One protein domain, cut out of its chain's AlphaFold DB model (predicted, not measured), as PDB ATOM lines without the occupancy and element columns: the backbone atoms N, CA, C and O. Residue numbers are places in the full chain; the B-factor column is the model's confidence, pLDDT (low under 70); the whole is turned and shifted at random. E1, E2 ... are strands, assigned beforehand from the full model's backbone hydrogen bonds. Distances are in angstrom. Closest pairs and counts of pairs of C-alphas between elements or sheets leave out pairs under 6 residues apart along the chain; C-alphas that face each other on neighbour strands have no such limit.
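AT A GLANCE: This is residues 24 to 119 of the 123 residues of an uncharacterized protein of Sphingomonas sp. PP-CC-3A-396 (UniProt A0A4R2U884). The model is a small, nearly closed barrel with a long arm, made of E2, E5 and parts of E3 and E4, that makes its length. E1, the later part of E3, the first part of E4, then E6, E7 and E8 curl round, and the short pairings of residues 110 to 111 and 118 to 119 bring the tail back toward E1; E2, the rest of E3 and E4, and E5 form the arm. The printed part has 96 residues, with no named helix and eight named strands, E1 to E8, in one branched, strongly twisted, antiparallel sheet, class all strand. It is only just compact, close to loose, with a radius of gyration of the C-alphas of 14.5 A, and spans 42 by 28 by 23 A.

HOW THE PARTS SIT: E1, residues 26 to 30, runs on into E2, residues 33 to 36, at 51 degrees across a break of 2 residues. E3, residues 43 to 56, bends by 52 degrees at residue 47; E1 and E2 lie on one side of it, beside residues 49 to 53 and 43 to 46. N 28 and O 51 are 2.8 A apart, and N 35 and O 44 are 2.9 A apart, within hydrogen-bond range. On the other side of E3 lies E4, residues 59 to 70, antiparallel at 166 degrees, with N 52 and O 63 at 2.9 A. E5, residues 76 to 78, and E6, residues 83 to 88, lie on the other side of E4 from E3: N 68 and O 76 are 2.9 A apart, as are N 60 and O 85. E2, E3, E4 and E5 form a meander, each strand the antiparallel neighbour of the one before. A second meander is E6, E7, residues 91 to 94, and E8, residues 99 to 103; N 86 and O 93 are 2.9 A apart, and N 94 and O 99 are 2.8 A apart. E1 and E8 are apart.

IN THESE COORDINATES: E1 begins at C-alpha 26, (-4.473, -5.194, 42.251). E3, from Gln 43 to Asn 56, is 36.9 A long and ends at C-alpha 56, (7.462, -8.627, 45.930). E4, from Ser 59 to Gln 70, is 35.1 A long. E6 is 15.6 A long, and E8, 13.7 A long, ends at C-alpha 103, (-3.160, -5.466, 30.146).

THE WHOLE: The C-alphas farthest apart, those of Gly 41 and Gly 57, are 43.4 A apart. The printed part has no cut and no long link between named strands; residues 104 to 119 hold no named element. Mean pLDDT of the printed part is 90.2, and residue 79 is under 70.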
ATOM      1  N   TYR A  24      -0.233  -3.555  36.893       95.81
ATOM      2  CA  TYR A  24      -0.656  -4.940  37.122       95.81
ATOM      3  C   TYR A  24      -1.106  -5.197  38.562       95.81
ATOM      4  O   TYR A  24      -1.901  -6.105  38.802       95.81
ATOM      5  N   VAL A  25      -0.642  -4.393  39.524       96.19
ATOM      6  CA  VAL A  25      -0.931  -4.587  40.951       96.19
ATOM      7  C   VAL A  25      -2.412  -4.352  41.217       96.19
ATOM      8  O   VAL A  25      -2.970  -3.331  40.805       96.19
ATOM      9  N   GLY A  26      -3.057  -5.284  41.914       95.94
ATOM     10  CA  GLY A  26      -4.473  -5.194  42.251       95.94
ATOM     11  C   GLY A  26      -5.175  -6.542  42.303       95.94
ATOM     12  O   GLY A  26      -4.553  -7.602  42.222       95.94
ATOM     13  N   LYS A  27      -6.497  -6.471  42.453       96.75
ATOM     14  CA  LYS A  27      -7.398  -7.620  42.410       96.75
ATOM     15  C   LYS A  27      -8.093  -7.667  41.058       96.75
ATOM     16  O   LYS A  27      -8.517  -6.640  40.529       96.75
ATOM     17  N   TRP A  28      -8.199  -8.870  40.531       96.56
ATOM     18  CA  TRP A  28      -8.692  -9.170  39.204       96.56
ATOM     19  C   TRP A  28      -9.693 -10.316  39.301       96.56
ATOM     20  O   TRP A  28      -9.480 -11.266  40.054       96.56
ATOM     21  N   GLU A  29     -10.778 -10.248  38.545       95.12
ATOM     22  CA  GLU A  29     -11.827 -11.262  38.519       95.12
ATOM     23  C   GLU A  29     -12.247 -11.547  37.082       95.12
ATOM     24  O   GLU A  29     -12.461 -10.634  36.281       95.12
ATOM     25  N   ARG A  30     -12.368 -12.831  36.758       91.44
ATOM     26  CA  ARG A  30     -12.879 -13.312  35.479       91.44
ATOM     27  C   ARG A  30     -14.266 -13.911  35.689       91.44
ATOM     28  O   ARG A  30     -14.557 -14.512  36.723       91.44
ATOM     29  N   GLY A  31     -15.120 -13.744  34.681       85.50
ATOM     30  CA  GLY A  31     -16.463 -14.311  34.661       85.50
ATOM     31  C   GLY A  31     -16.485 -15.840  34.777       85.50
ATOM     32  O   GLY A  31     -15.497 -16.534  34.532       85.50
ATOM     33  N   LYS A  32     -17.657 -16.366  35.139       87.00
ATOM     34  CA  LYS A  32     -17.909 -17.809  35.204       87.00
ATOM     35  C   LYS A  32     -17.799 -18.422  33.811       87.00
ATOM     36  O   LYS A  32     -18.314 -17.860  32.848       87.00
ATOM     37  N   THR A  33     -17.170 -19.587  33.724       85.62
ATOM     38  CA  THR A  33     -17.010 -20.337  32.471       85.62
ATOM     39  C   THR A  33     -17.392 -21.795  32.680       85.62
ATOM     40  O   THR A  33     -17.326 -22.310  33.797       85.62
ATOM     41  N   SER A  34     -17.780 -22.467  31.600       86.50
ATOM     42  CA  SER A  34     -18.145 -23.883  31.609       86.50
ATOM     43  C   SER A  34     -17.433 -24.586  30.462       86.50
ATOM     44  O   SER A  34     -17.462 -24.106  29.332       86.50
ATOM     45  N   HIS A  35     -16.777 -25.706  30.751       85.69
ATOM     46  CA  HIS A  35     -16.137 -26.562  29.750       85.69
ATOM     47  C   HIS A  35     -16.284 -28.035  30.133       85.69
ATOM     48  O   HIS A  35     -16.513 -28.365  31.298       85.69
ATOM     49  N   GLU A  36     -16.175 -28.929  29.160       87.94
ATOM     50  CA  GLU A  36     -16.190 -30.366  29.417       87.94
ATOM     51  C   GLU A  36     -14.806 -30.844  29.857       87.94
ATOM     52  O   GLU A  36     -13.775 -30.429  29.325       87.94
ATOM     53  N   ASN A  37     -14.770 -31.731  30.850       81.56
ATOM     54  CA  ASN A  37     -13.555 -32.449  31.193       81.56
ATOM     55  C   ASN A  37     -13.216 -33.427  30.056       81.56
ATOM     56  O   ASN A  37     -13.971 -34.363  29.813       81.56
ATOM     57  N   GLY A  38     -12.061 -33.258  29.409       81.31
ATOM     58  CA  GLY A  38     -11.658 -34.093  28.269       81.31
ATOM     59  C   GLY A  38     -11.400 -35.575  28.580       81.31
ATOM     60  O   GLY A  38     -11.260 -36.362  27.652       81.31
ATOM     61  N   PHE A  39     -11.333 -35.972  29.856       83.88
ATOM     62  CA  PHE A  39     -11.177 -37.369  30.271       83.88
ATOM     63  C   PHE A  39     -12.524 -38.051  30.544       83.88
ATOM     64  O   PHE A  39     -12.763 -39.149  30.054       83.88
ATOM     65  N   SER A  40     -13.408 -37.422  31.328       87.88
ATOM     66  CA  SER A  40     -14.680 -38.035  31.752       87.88
ATOM     67  C   SER A  40     -15.922 -37.528  31.016       87.88
ATOM     68  O   SER A  40     -17.006 -38.061  31.237       87.88
ATOM     69  N   GLY A  41     -15.807 -36.466  30.214       87.62
ATOM     70  CA  GLY A  41     -16.947 -35.752  29.625       87.62
ATOM     71  C   GLY A  41     -17.794 -34.982  30.647       87.62
ATOM     72  O   GLY A  41     -18.779 -34.345  30.290       87.62
ATOM     73  N   ALA A  42     -17.440 -35.013  31.936       88.94
ATOM     74  CA  ALA A  42     -18.201 -34.308  32.956       88.94
ATOM     75  C   ALA A  42     -18.070 -32.790  32.776       88.94
ATOM     76  O   ALA A  42     -16.958 -32.268  32.656       88.94
ATOM     77  N   GLN A  43     -19.192 -32.073  32.850       91.25
ATOM     78  CA  GLN A  43     -19.190 -30.612  32.855       91.25
ATOM     79  C   GLN A  43     -18.404 -30.087  34.062       91.25
ATOM     80  O   GLN A  43     -18.717 -30.415  35.211       91.25
ATOM     81  N   VAL A  44     -17.417 -29.237  33.789       89.81
ATOM     82  CA  VAL A  44     -16.679 -28.442  34.768       89.81
ATOM     83  C   VAL A  44     -17.150 -26.999  34.669       89.81
ATOM     84  O   VAL A  44     -17.096 -26.396  33.598       89.81
ATOM     85  N   ASN A  45     -17.604 -26.434  35.785       91.25
ATOM     86  CA  ASN A  45     -17.968 -25.023  35.867       91.25
ATOM     87  C   ASN A  45     -16.977 -24.291  36.763       91.25
ATOM     88  O   ASN A  45     -16.773 -24.675  37.913       91.25
ATOM     89  N   VAL A  46     -16.412 -23.203  36.257       89.75
ATOM     90  CA  VAL A  46     -15.676 -22.223  37.048       89.75
ATOM     91  C   VAL A  46     -16.696 -21.307  37.706       89.75
ATOM     92  O   VAL A  46     -17.320 -20.473  37.053       89.75
ATOM     93  N   VAL A  47     -16.895 -21.475  39.011       91.12
ATOM     94  CA  VAL A  47     -17.876 -20.682  39.769       91.12
ATOM     95  C   VAL A  47     -17.277 -19.397  40.336       91.12
ATOM     96  O   VAL A  47     -18.025 -18.464  40.632       91.12
ATOM     97  N   LYS A  48     -15.947 -19.348  40.474       90.62
ATOM     98  CA  LYS A  48     -15.170 -18.169  40.867       90.62
ATOM     99  C   LYS A  48     -13.753 -18.279  40.308       90.62
ATOM    100  O   LYS A  48     -13.138 -19.335  40.442       90.62
ATOM    101  N   ASP A  49     -13.237 -17.192  39.746       91.62
ATOM    102  CA  ASP A  49     -11.852 -17.081  39.286       91.62
ATOM    103  C   ASP A  49     -11.330 -15.680  39.593       91.62
ATOM    104  O   ASP A  49     -11.689 -14.695  38.947       91.62
ATOM    105  N   THR A  50     -10.528 -15.589  40.647       92.81
ATOM    106  CA  THR A  50     -10.003 -14.322  41.158       92.81
ATOM    107  C   THR A  50      -8.500 -14.392  41.279       92.81
ATOM    108  O   THR A  50      -7.962 -15.406  41.715       92.81
ATOM    109  N   MET A  51      -7.825 -13.297  40.974       93.69
ATOM    110  CA  MET A  51      -6.383 -13.186  41.049       93.69
ATOM    111  C   MET A  51      -5.988 -11.904  41.768       93.69
ATOM    112  O   MET A  51      -6.471 -10.824  41.446       93.69
ATOM    113  N   THR A  52      -5.070 -12.021  42.719       95.56
ATOM    114  CA  THR A  52      -4.397 -10.864  43.310       95.56
ATOM    115  C   THR A  52      -2.969 -10.819  42.798       95.56
ATOM    116  O   THR A  52      -2.286 -11.842  42.791       95.56
ATOM    117  N   ILE A  53      -2.527  -9.640  42.376       96.38
ATOM    118  CA  ILE A  53      -1.151  -9.374  41.962       96.38
ATOM    119  C   ILE A  53      -0.573  -8.342  42.916       96.38
ATOM    120  O   ILE A  53      -1.106  -7.238  43.043       96.38
ATOM    121  N   GLU A  54       0.519  -8.705  43.575       95.75
ATOM    122  CA  GLU A  54       1.177  -7.883  44.588       95.75
ATOM    123  C   GLU A  54       2.646  -7.665  44.234       95.75
ATOM    124  O   GLU A  54       3.255  -8.452  43.504       95.75
ATOM    125  N   ARG A  55       3.226  -6.585  44.764       95.31
ATOM    126  CA  ARG A  55       4.672  -6.358  44.701       95.31
ATOM    127  C   ARG A  55       5.394  -7.338  45.614       95.31
ATOM    128  O   ARG A  55       4.955  -7.597  46.728       95.31
ATOM    129  N   ASN A  56       6.544  -7.810  45.153       93.00
ATOM    130  CA  ASN A  56       7.462  -8.627  45.930       93.00
ATOM    131  C   ASN A  56       8.900  -8.166  45.645       93.00
ATOM    132  O   ASN A  56       9.594  -8.728  44.793       93.00
ATOM    133  N   GLY A  57       9.309  -7.069  46.289       90.06
ATOM    134  CA  GLY A  57      10.528  -6.334  45.931       90.06
ATOM    135  C   GLY A  57      10.425  -5.741  44.521       90.06
ATOM    136  O   GLY A  57       9.439  -5.078  44.196       90.06
ATOM    137  N   ASP A  58      11.412  -6.031  43.673       89.44
ATOM    138  CA  ASP A  58      11.419  -5.639  42.251       89.44
ATOM    139  C   ASP A  58      10.579  -6.564  41.354       89.44
ATOM    140  O   ASP A  58      10.385  -6.299  40.167       89.44
ATOM    141  N   SER A  59      10.063  -7.652  41.928       93.19
ATOM    142  CA  SER A  59       9.233  -8.646  41.252       93.19
ATOM    143  C   SER A  59       7.766  -8.544  41.684       93.19
ATOM    144  O   SER A  59       7.356  -7.621  42.396       93.19
ATOM    145  N   PHE A  60       6.963  -9.505  41.239       96.44
ATOM    146  CA  PHE A  60       5.549  -9.614  41.562       96.44
ATOM    147  C   PHE A  60       5.217 -11.018  42.043       96.44
ATOM    148  O   PHE A  60       5.905 -11.989  41.722       96.44
ATOM    149  N   LEU A  61       4.122 -11.118  42.784       95.25
ATOM    150  CA  LEU A  61       3.557 -12.381  43.221       95.25
ATOM    151  C   LEU A  61       2.085 -12.428  42.828       95.25
ATOM    152  O   LEU A  61       1.306 -11.557  43.215       95.25
ATOM    153  N   LEU A  62       1.720 -13.435  42.044       94.56
ATOM    154  CA  LEU A  62       0.347 -13.692  41.638       94.56
ATOM    155  C   LEU A  62      -0.237 -14.775  42.537       94.56
ATOM    156  O   LEU A  62       0.408 -15.785  42.825       94.56
ATOM    157  N   ASN A  63      -1.476 -14.570  42.956       92.88
ATOM    158  CA  ASN A  63      -2.219 -15.489  43.798       92.88
ATOM    159  C   ASN A  63      -3.600 -15.713  43.172       92.88
ATOM    160  O   ASN A  63      -4.455 -14.833  43.272       92.88
ATOM    161  N   ASN A  64      -3.815 -16.855  42.509       88.94
ATOM    162  CA  ASN A  64      -5.062 -17.149  41.795       88.94
ATOM    163  C   ASN A  64      -5.936 -18.133  42.578       88.94
ATOM    164  O   ASN A  64      -5.610 -19.302  42.730       88.94
ATOM    165  N   THR A  65      -7.109 -17.689  43.009       90.50
ATOM    166  CA  THR A  65      -8.129 -18.581  43.559       90.50
ATOM    167  C   THR A  65      -9.156 -18.925  42.491       90.50
ATOM    168  O   THR A  65      -9.987 -18.081  42.141       90.50
ATOM    169  N   ARG A  66      -9.156 -20.193  42.067       90.00
ATOM    170  CA  ARG A  66     -10.166 -20.769  41.177       90.00
ATOM    171  C   ARG A  66     -11.008 -21.803  41.919       90.00
ATOM    172  O   ARG A  66     -10.482 -22.733  42.526       90.00
ATOM    173  N   VAL A  67     -12.325 -21.635  41.869       91.88
ATOM    174  CA  VAL A  67     -13.308 -22.552  42.458       91.88
ATOM    175  C   VAL A  67     -14.090 -23.211  41.335       91.88
ATOM    176  O   VAL A  67     -14.609 -22.528  40.448       91.88
ATOM    177  N   LEU A  68     -14.177 -24.535  41.386       91.50
ATOM    178  CA  LEU A  68     -14.758 -25.374  40.347       91.50
ATOM    179  C   LEU A  68     -15.903 -26.221  40.907       91.50
ATOM    180  O   LEU A  68     -15.887 -26.595  42.077       91.50
ATOM    181  N   THR A  69     -16.863 -26.584  40.060       92.44
ATOM    182  CA  THR A  69     -17.769 -27.724  40.273       92.44
ATOM    183  C   THR A  69     -17.615 -28.700  39.115       92.44
ATOM    184  O   THR A  69     -17.409 -28.275  37.981       92.44
ATOM    185  N   GLN A  70     -17.716 -30.005  39.377       90.31
ATOM    186  CA  GLN A  70     -17.666 -31.043  38.343       90.31
ATOM    187  C   GLN A  70     -18.878 -31.966  38.481       90.31
ATOM    188  O   GLN A  70     -19.153 -32.448  39.578       90.31
ATOM    189  N   GLY A  71     -19.615 -32.190  37.387       86.56
ATOM    190  CA  GLY A  71     -20.723 -33.158  37.342       86.56
ATOM    191  C   GLY A  71     -21.839 -32.914  38.370       86.56
ATOM    192  O   GLY A  71     -22.422 -33.866  38.873       86.56
ATOM    193  N   GLY A  72     -22.096 -31.655  38.746       82.00
ATOM    194  CA  GLY A  72     -23.081 -31.305  39.783       82.00
ATOM    195  C   GLY A  72     -22.619 -31.555  41.227       82.00
ATOM    196  O   GLY A  72     -23.406 -31.395  42.158       82.00
ATOM    197  N   GLY A  73     -21.353 -31.927  41.431       86.31
ATOM    198  CA  GLY A  73     -20.756 -32.106  42.751       86.31
ATOM    199  C   GLY A  73     -20.549 -30.801  43.530       86.31
ATOM    200  O   GLY A  73     -20.752 -29.691  43.027       86.31
ATOM    201  N   LYS A  74     -20.104 -30.941  44.786       91.25
ATOM    202  CA  LYS A  74     -19.793 -29.800  45.660       91.25
ATOM    203  C   LYS A  74     -18.652 -28.949  45.077       91.25
ATOM    204  O   LYS A  74     -17.722 -29.516  44.499       91.25
ATOM    205  N   PRO A  75     -18.679 -27.614  45.259       92.06
ATOM    206  CA  PRO A  75     -17.567 -26.762  44.863       92.06
ATOM    207  C   PRO A  75     -16.263 -27.158  45.556       92.06
ATOM    208  O   PRO A  75     -16.255 -27.418  46.760       92.06
ATOM    209  N   PHE A  76     -15.162 -27.150  44.811       90.06
ATOM    210  CA  PHE A  76     -13.819 -27.354  45.341       90.06
ATOM    211  C   PHE A  76     -12.866 -26.273  44.830       90.06
ATOM    212  O   PHE A  76     -13.032 -25.728  43.737       90.06
ATOM    213  N   ILE A  77     -11.875 -25.936  45.652       88.81
ATOM    214  CA  ILE A  77     -10.841 -24.961  45.307       88.81
ATOM    215  C   ILE A  77      -9.741 -25.712  44.564       88.81
ATOM    216  O   ILE A  77      -9.195 -26.685  45.086       88.81
ATOM    217  N   TYR A  78      -9.420 -25.273  43.349       80.75
ATOM    218  CA  TYR A  78      -8.262 -25.795  42.639       80.75
ATOM    219  C   TYR A  78      -6.989 -25.316  43.355       80.75
ATOM    220  O   TYR A  78      -6.929 -24.133  43.711       80.75
ATOM    221  N   PRO A  79      -5.995 -26.191  43.607       69.19
ATOM    222  CA  PRO A  79      -4.811 -25.816  44.366       69.19
ATOM    223  C   PRO A  79      -4.147 -24.580  43.758       69.19
ATOM    224  O   PRO A  79      -3.757 -24.563  42.591       69.19
ATOM    225  N   ASN A  80      -4.055 -23.537  44.574       71.38
ATOM    226  CA  ASN A  80      -3.471 -22.261  44.209       71.38
ATOM    227  C   ASN A  80      -2.021 -22.238  44.683       71.38
ATOM    228  O   ASN A  80      -1.755 -22.210  45.886       71.38
ATOM    229  N   ASN A  81      -1.092 -22.230  43.734       71.56
ATOM    230  CA  ASN A  81       0.306 -21.959  44.022       71.56
ATOM    231  C   ASN A  81       0.571 -20.486  43.742       71.56
ATOM    232  O   ASN A  81       0.250 -19.994  42.663       71.56
ATOM    233  N   LYS A  82       1.197 -19.790  44.695       89.06
ATOM    234  CA  LYS A  82       1.683 -18.429  44.463       89.06
ATOM    235  C   LYS A  82       2.707 -18.461  43.329       89.06
ATOM    236  O   LYS A  82       3.696 -19.190  43.413       89.06
ATOM    237  N   GLN A  83       2.471 -17.691  42.274       91.31
ATOM    238  CA  GLN A  83       3.320 -17.672  41.086       91.31
ATOM    239  C   GLN A  83       4.188 -16.411  41.100       91.31
ATOM    240  O   GLN A  83       3.641 -15.306  41.059       91.31
ATOM    241  N   PRO A  84       5.525 -16.532  41.162       93.75
ATOM    242  CA  PRO A  84       6.393 -15.378  40.992       93.75
ATOM    243  C   PRO A  84       6.312 -14.873  39.548       93.75
ATOM    244  O   PRO A  84       6.178 -15.663  38.607       93.75
ATOM    245  N   ALA A  85       6.428 -13.559  39.379       95.56
ATOM    246  CA  ALA A  85       6.448 -12.929  38.071       95.56
ATOM    247  C   ALA A  85       7.406 -11.746  37.986       95.56
ATOM    248  O   ALA A  85       7.737 -11.105  38.983       95.56
ATOM    249  N   ILE A  86       7.819 -11.440  36.761       95.38
ATOM    250  CA  ILE A  86       8.721 -10.335  36.443       95.38
ATOM    251  C   ILE A  86       8.064  -9.463  35.379       95.38
ATOM    252  O   ILE A  86       7.528  -9.968  34.394       95.38
ATOM    253  N   TYR A  87       8.127  -8.144  35.557       95.50
ATOM    254  CA  TYR A  87       7.729  -7.214  34.508       95.50
ATOM    255  C   TYR A  87       8.860  -7.060  33.494       95.50
ATOM    256  O   TYR A  87       9.956  -6.612  33.834       95.50
ATOM    257  N   LYS A  88       8.601  -7.430  32.241       94.19
ATOM    258  CA  LYS A  88       9.580  -7.343  31.156       94.19
ATOM    259  C   LYS A  88       8.863  -7.115  29.832       94.19
ATOM    260  O   LYS A  88       7.861  -7.762  29.544       94.19
ATOM    261  N   ASN A  89       9.391  -6.201  29.017       92.19
ATOM    262  CA  ASN A  89       8.849  -5.862  27.694       92.19
ATOM    263  C   ASN A  89       7.358  -5.462  27.719       92.19
ATOM    264  O   ASN A  89       6.603  -5.812  26.816       92.19
ATOM    265  N   GLY A  90       6.925  -4.753  28.769       92.62
ATOM    266  CA  GLY A  90       5.539  -4.297  28.920       92.62
ATOM    267  C   GLY A  90       4.552  -5.356  29.422       92.62
ATOM    268  O   GLY A  90       3.359  -5.073  29.491       92.62
ATOM    269  N   GLN A  91       5.027  -6.554  29.770       95.56
ATOM    270  CA  GLN A  91       4.197  -7.703  30.133       95.56
ATOM    271  C   GLN A  91       4.624  -8.280  31.480       95.56
ATOM    272  O   GLN A  91       5.786  -8.159  31.881       95.56
ATOM    273  N   LEU A  92       3.696  -8.951  32.158       96.00
ATOM    274  CA  LEU A  92       3.968  -9.643  33.409       96.00
ATOM    275  C   LEU A  92       4.239 -11.127  33.137       96.00
ATOM    276  O   LEU A  92       3.319 -11.916  32.932       96.00
ATOM    277  N   GLN A  93       5.515 -11.497  33.115       95.81
ATOM    278  CA  GLN A  93       5.979 -12.838  32.775       95.81
ATOM    279  C   GLN A  93       5.954 -13.765  33.993       95.81
ATOM    280  O   GLN A  93       6.554 -13.453  35.019       95.81
ATOM    281  N   VAL A  94       5.309 -14.921  33.856       92.38
ATOM    282  CA  VAL A  94       5.217 -16.009  34.845       92.38
ATOM    283  C   VAL A  94       5.883 -17.278  34.308       92.38
ATOM    284  O   VAL A  94       6.287 -17.334  33.147       92.38
ATOM    285  N   ALA A  95       6.005 -18.314  35.147       84.19
ATOM    286  CA  ALA A  95       6.523 -19.633  34.749       84.19
ATOM    287  C   ALA A  95       7.884 -19.560  34.023       84.19
ATOM    288  O   ALA A  95       8.091 -20.185  32.987       84.19
ATOM    289  N   GLY A  96       8.798 -18.725  34.533       80.50
ATOM    290  CA  GLY A  96      10.117 -18.526  33.925       80.50
ATOM    291  C   GLY A  96      10.099 -17.819  32.563       80.50
ATOM    292  O   GLY A  96      11.091 -17.885  31.846       80.50
ATOM    293  N   GLY A  97       9.000 -17.152  32.195       83.69
ATOM    294  CA  GLY A  97       8.858 -16.438  30.921       83.69
ATOM    295  C   GLY A  97       8.083 -17.190  29.841       83.69
ATOM    296  O   GLY A  97       7.899 -16.651  28.756       83.69
ATOM    297  N   LEU A  98       7.599 -18.403  30.126       87.19
ATOM    298  CA  LEU A  98       6.824 -19.211  29.173       87.19
ATOM    299  C   LEU A  98       5.383 -18.726  28.986       87.19
ATOM    300  O   LEU A  98       4.720 -19.096  28.023       87.19
ATOM    301  N   ALA A  99       4.893 -17.916  29.917       91.12
ATOM    302  CA  ALA A  99       3.544 -17.387  29.906       91.12
ATOM    303  C   ALA A  99       3.574 -15.942  30.410       91.12
ATOM    304  O   ALA A  99       4.368 -15.597  31.287       91.12
ATOM    305  N   ALA A 100       2.727 -15.085  29.848       94.00
ATOM    306  CA  ALA A 100       2.694 -13.673  30.194       94.00
ATOM    307  C   ALA A 100       1.260 -13.165  30.293       94.00
ATOM    308  O   ALA A 100       0.426 -13.460  29.439       94.00
ATOM    309  N   TYR A 101       0.996 -12.384  31.334       95.00
ATOM    310  CA  TYR A 101      -0.212 -11.582  31.424       95.00
ATOM    311  C   TYR A 101       0.038 -10.218  30.788       95.00
ATOM    312  O   TYR A 101       1.106  -9.619  30.972       95.00
ATOM    313  N   VAL A 102      -0.963  -9.717  30.076       96.06
ATOM    314  CA  VAL A 102      -0.908  -8.427  29.385       96.06
ATOM    315  C   VAL A 102      -2.150  -7.636  29.741       96.06
ATOM    316  O   VAL A 102      -3.245  -8.183  29.739       96.06
ATOM    317  N   ILE A 103      -1.999  -6.350  30.043       96.19
ATOM    318  CA  ILE A 103      -3.160  -5.466  30.146       96.19
ATOM    319  C   ILE A 103      -3.504  -4.964  28.750       96.19
ATOM    320  O   ILE A 103      -2.702  -4.265  28.123       96.19
ATOM    321  N   ASP A 104      -4.697  -5.306  28.274       94.75
ATOM    322  CA  ASP A 104      -5.243  -4.690  27.075       94.75
ATOM    323  C   ASP A 104      -5.504  -3.205  27.351       94.75
ATOM    324  O   ASP A 104      -6.221  -2.834  28.280       94.75
ATOM    325  N   LYS A 105      -4.900  -2.329  26.545       92.62
ATOM    326  CA  LYS A 105      -4.949  -0.882  26.788       92.62
ATOM    327  C   LYS A 105      -6.313  -0.268  26.476       92.62
ATOM    328  O   LYS A 105      -6.591   0.815  26.982       92.62
ATOM    329  N   ALA A 106      -7.128  -0.913  25.642       94.88
ATOM    330  CA  ALA A 106      -8.437  -0.394  25.261       94.88
ATOM    331  C   ALA A 106      -9.489  -0.652  26.350       94.88
ATOM    332  O   ALA A 106     -10.248   0.248  26.702       94.88
ATOM    333  N   SER A 107      -9.512  -1.865  26.900       93.56
ATOM    334  CA  SER A 107     -10.464  -2.298  27.931       93.56
ATOM    335  C   SER A 107      -9.946  -2.132  29.361       93.56
ATOM    336  O   SER A 107     -10.733  -2.073  30.304       93.56
ATOM    337  N   GLY A 108      -8.625  -2.078  29.551       94.50
ATOM    338  CA  GLY A 108      -7.995  -2.154  30.869       94.50
ATOM    339  C   GLY A 108      -8.083  -3.544  31.508       94.50
ATOM    340  O   GLY A 108      -7.777  -3.689  32.694       94.50
ATOM    341  N   HIS A 109      -8.518  -4.558  30.758       96.50
ATOM    342  CA  HIS A 109      -8.605  -5.929  31.238       96.50
ATOM    343  C   HIS A 109      -7.234  -6.600  31.231       96.50
ATOM    344  O   HIS A 109      -6.375  -6.314  30.397       96.50
ATOM    345  N   LEU A 110      -7.042  -7.530  32.158       95.88
ATOM    346  CA  LEU A 110      -5.852  -8.355  32.234       95.88
ATOM    347  C   LEU A 110      -6.079  -9.650  31.452       95.88
ATOM    348  O   LEU A 110      -6.784 -10.555  31.899       95.88
ATOM    349  N   VAL A 111      -5.454  -9.730  30.287       94.69
ATOM    350  CA  VAL A 111      -5.461 -10.886  29.395       94.69
ATOM    351  C   VAL A 111      -4.553 -11.960  29.973       94.69
ATOM    352  O   VAL A 111      -3.399 -11.697  30.333       94.69
ATOM    353  N   ALA A 112      -5.072 -13.178  30.068       90.38
ATOM    354  CA  ALA A 112      -4.319 -14.310  30.575       90.38
ATOM    355  C   ALA A 112      -3.692 -15.142  29.450       90.38
ATOM    356  O   ALA A 112      -4.277 -15.276  28.374       90.38
ATOM    357  N   PRO A 113      -2.553 -15.793  29.721       88.00
ATOM    358  CA  PRO A 113      -1.860 -16.620  28.738       88.00
ATOM    359  C   PRO A 113      -2.570 -17.950  28.441       88.00
ATOM    360  O   PRO A 113      -2.194 -18.637  27.498       88.00
ATOM    361  N   ASP A 114      -3.570 -18.338  29.243       81.88
ATOM    362  CA  ASP A 114      -4.291 -19.611  29.116       81.88
ATOM    363  C   ASP A 114      -5.379 -19.601  28.029       81.88
ATOM    364  O   ASP A 114      -6.007 -20.629  27.789       81.88
ATOM    365  N   GLY A 115      -5.642 -18.449  27.399       75.38
ATOM    366  CA  GLY A 115      -6.742 -18.288  26.443       75.38
ATOM    367  C   GLY A 115      -8.134 -18.412  27.078       75.38
ATOM    368  O   GLY A 115      -9.134 -18.425  26.366       75.38
ATOM    369  N   GLY A 116      -8.229 -18.473  28.411       73.31
ATOM    370  CA  GLY A 116      -9.480 -18.657  29.149       73.31
ATOM    371  C   GLY A 116     -10.329 -17.389  29.290       73.31
ATOM    372  O   GLY A 116     -11.243 -17.370  30.114       73.31
ATOM    373  N   GLY A 117     -10.015 -16.332  28.536       84.50
ATOM    374  CA  GLY A 117     -10.646 -15.011  28.594       84.50
ATOM    375  C   GLY A 117      -9.893 -13.999  29.462       84.50
ATOM    376  O   GLY A 117      -8.818 -14.278  29.995       84.50
ATOM    377  N   ASP A 118     -10.479 -12.822  29.647       92.19
ATOM    378  CA  ASP A 118      -9.810 -11.710  30.325       92.19
ATOM    379  C   ASP A 118     -10.337 -11.509  31.745       92.19
ATOM    380  O   ASP A 118     -11.508 -11.762  32.045       92.19
ATOM    381  N   PHE A 119      -9.467 -11.041  32.635       94.69
ATOM    382  CA  PHE A 119      -9.855 -10.611  33.968       94.69
ATOM    383  C   PHE A 119     -10.172  -9.115  33.979       94.69
ATOM    384  O   PHE A 119      -9.424  -8.284  33.468       94.69
TER     385      PHE A 119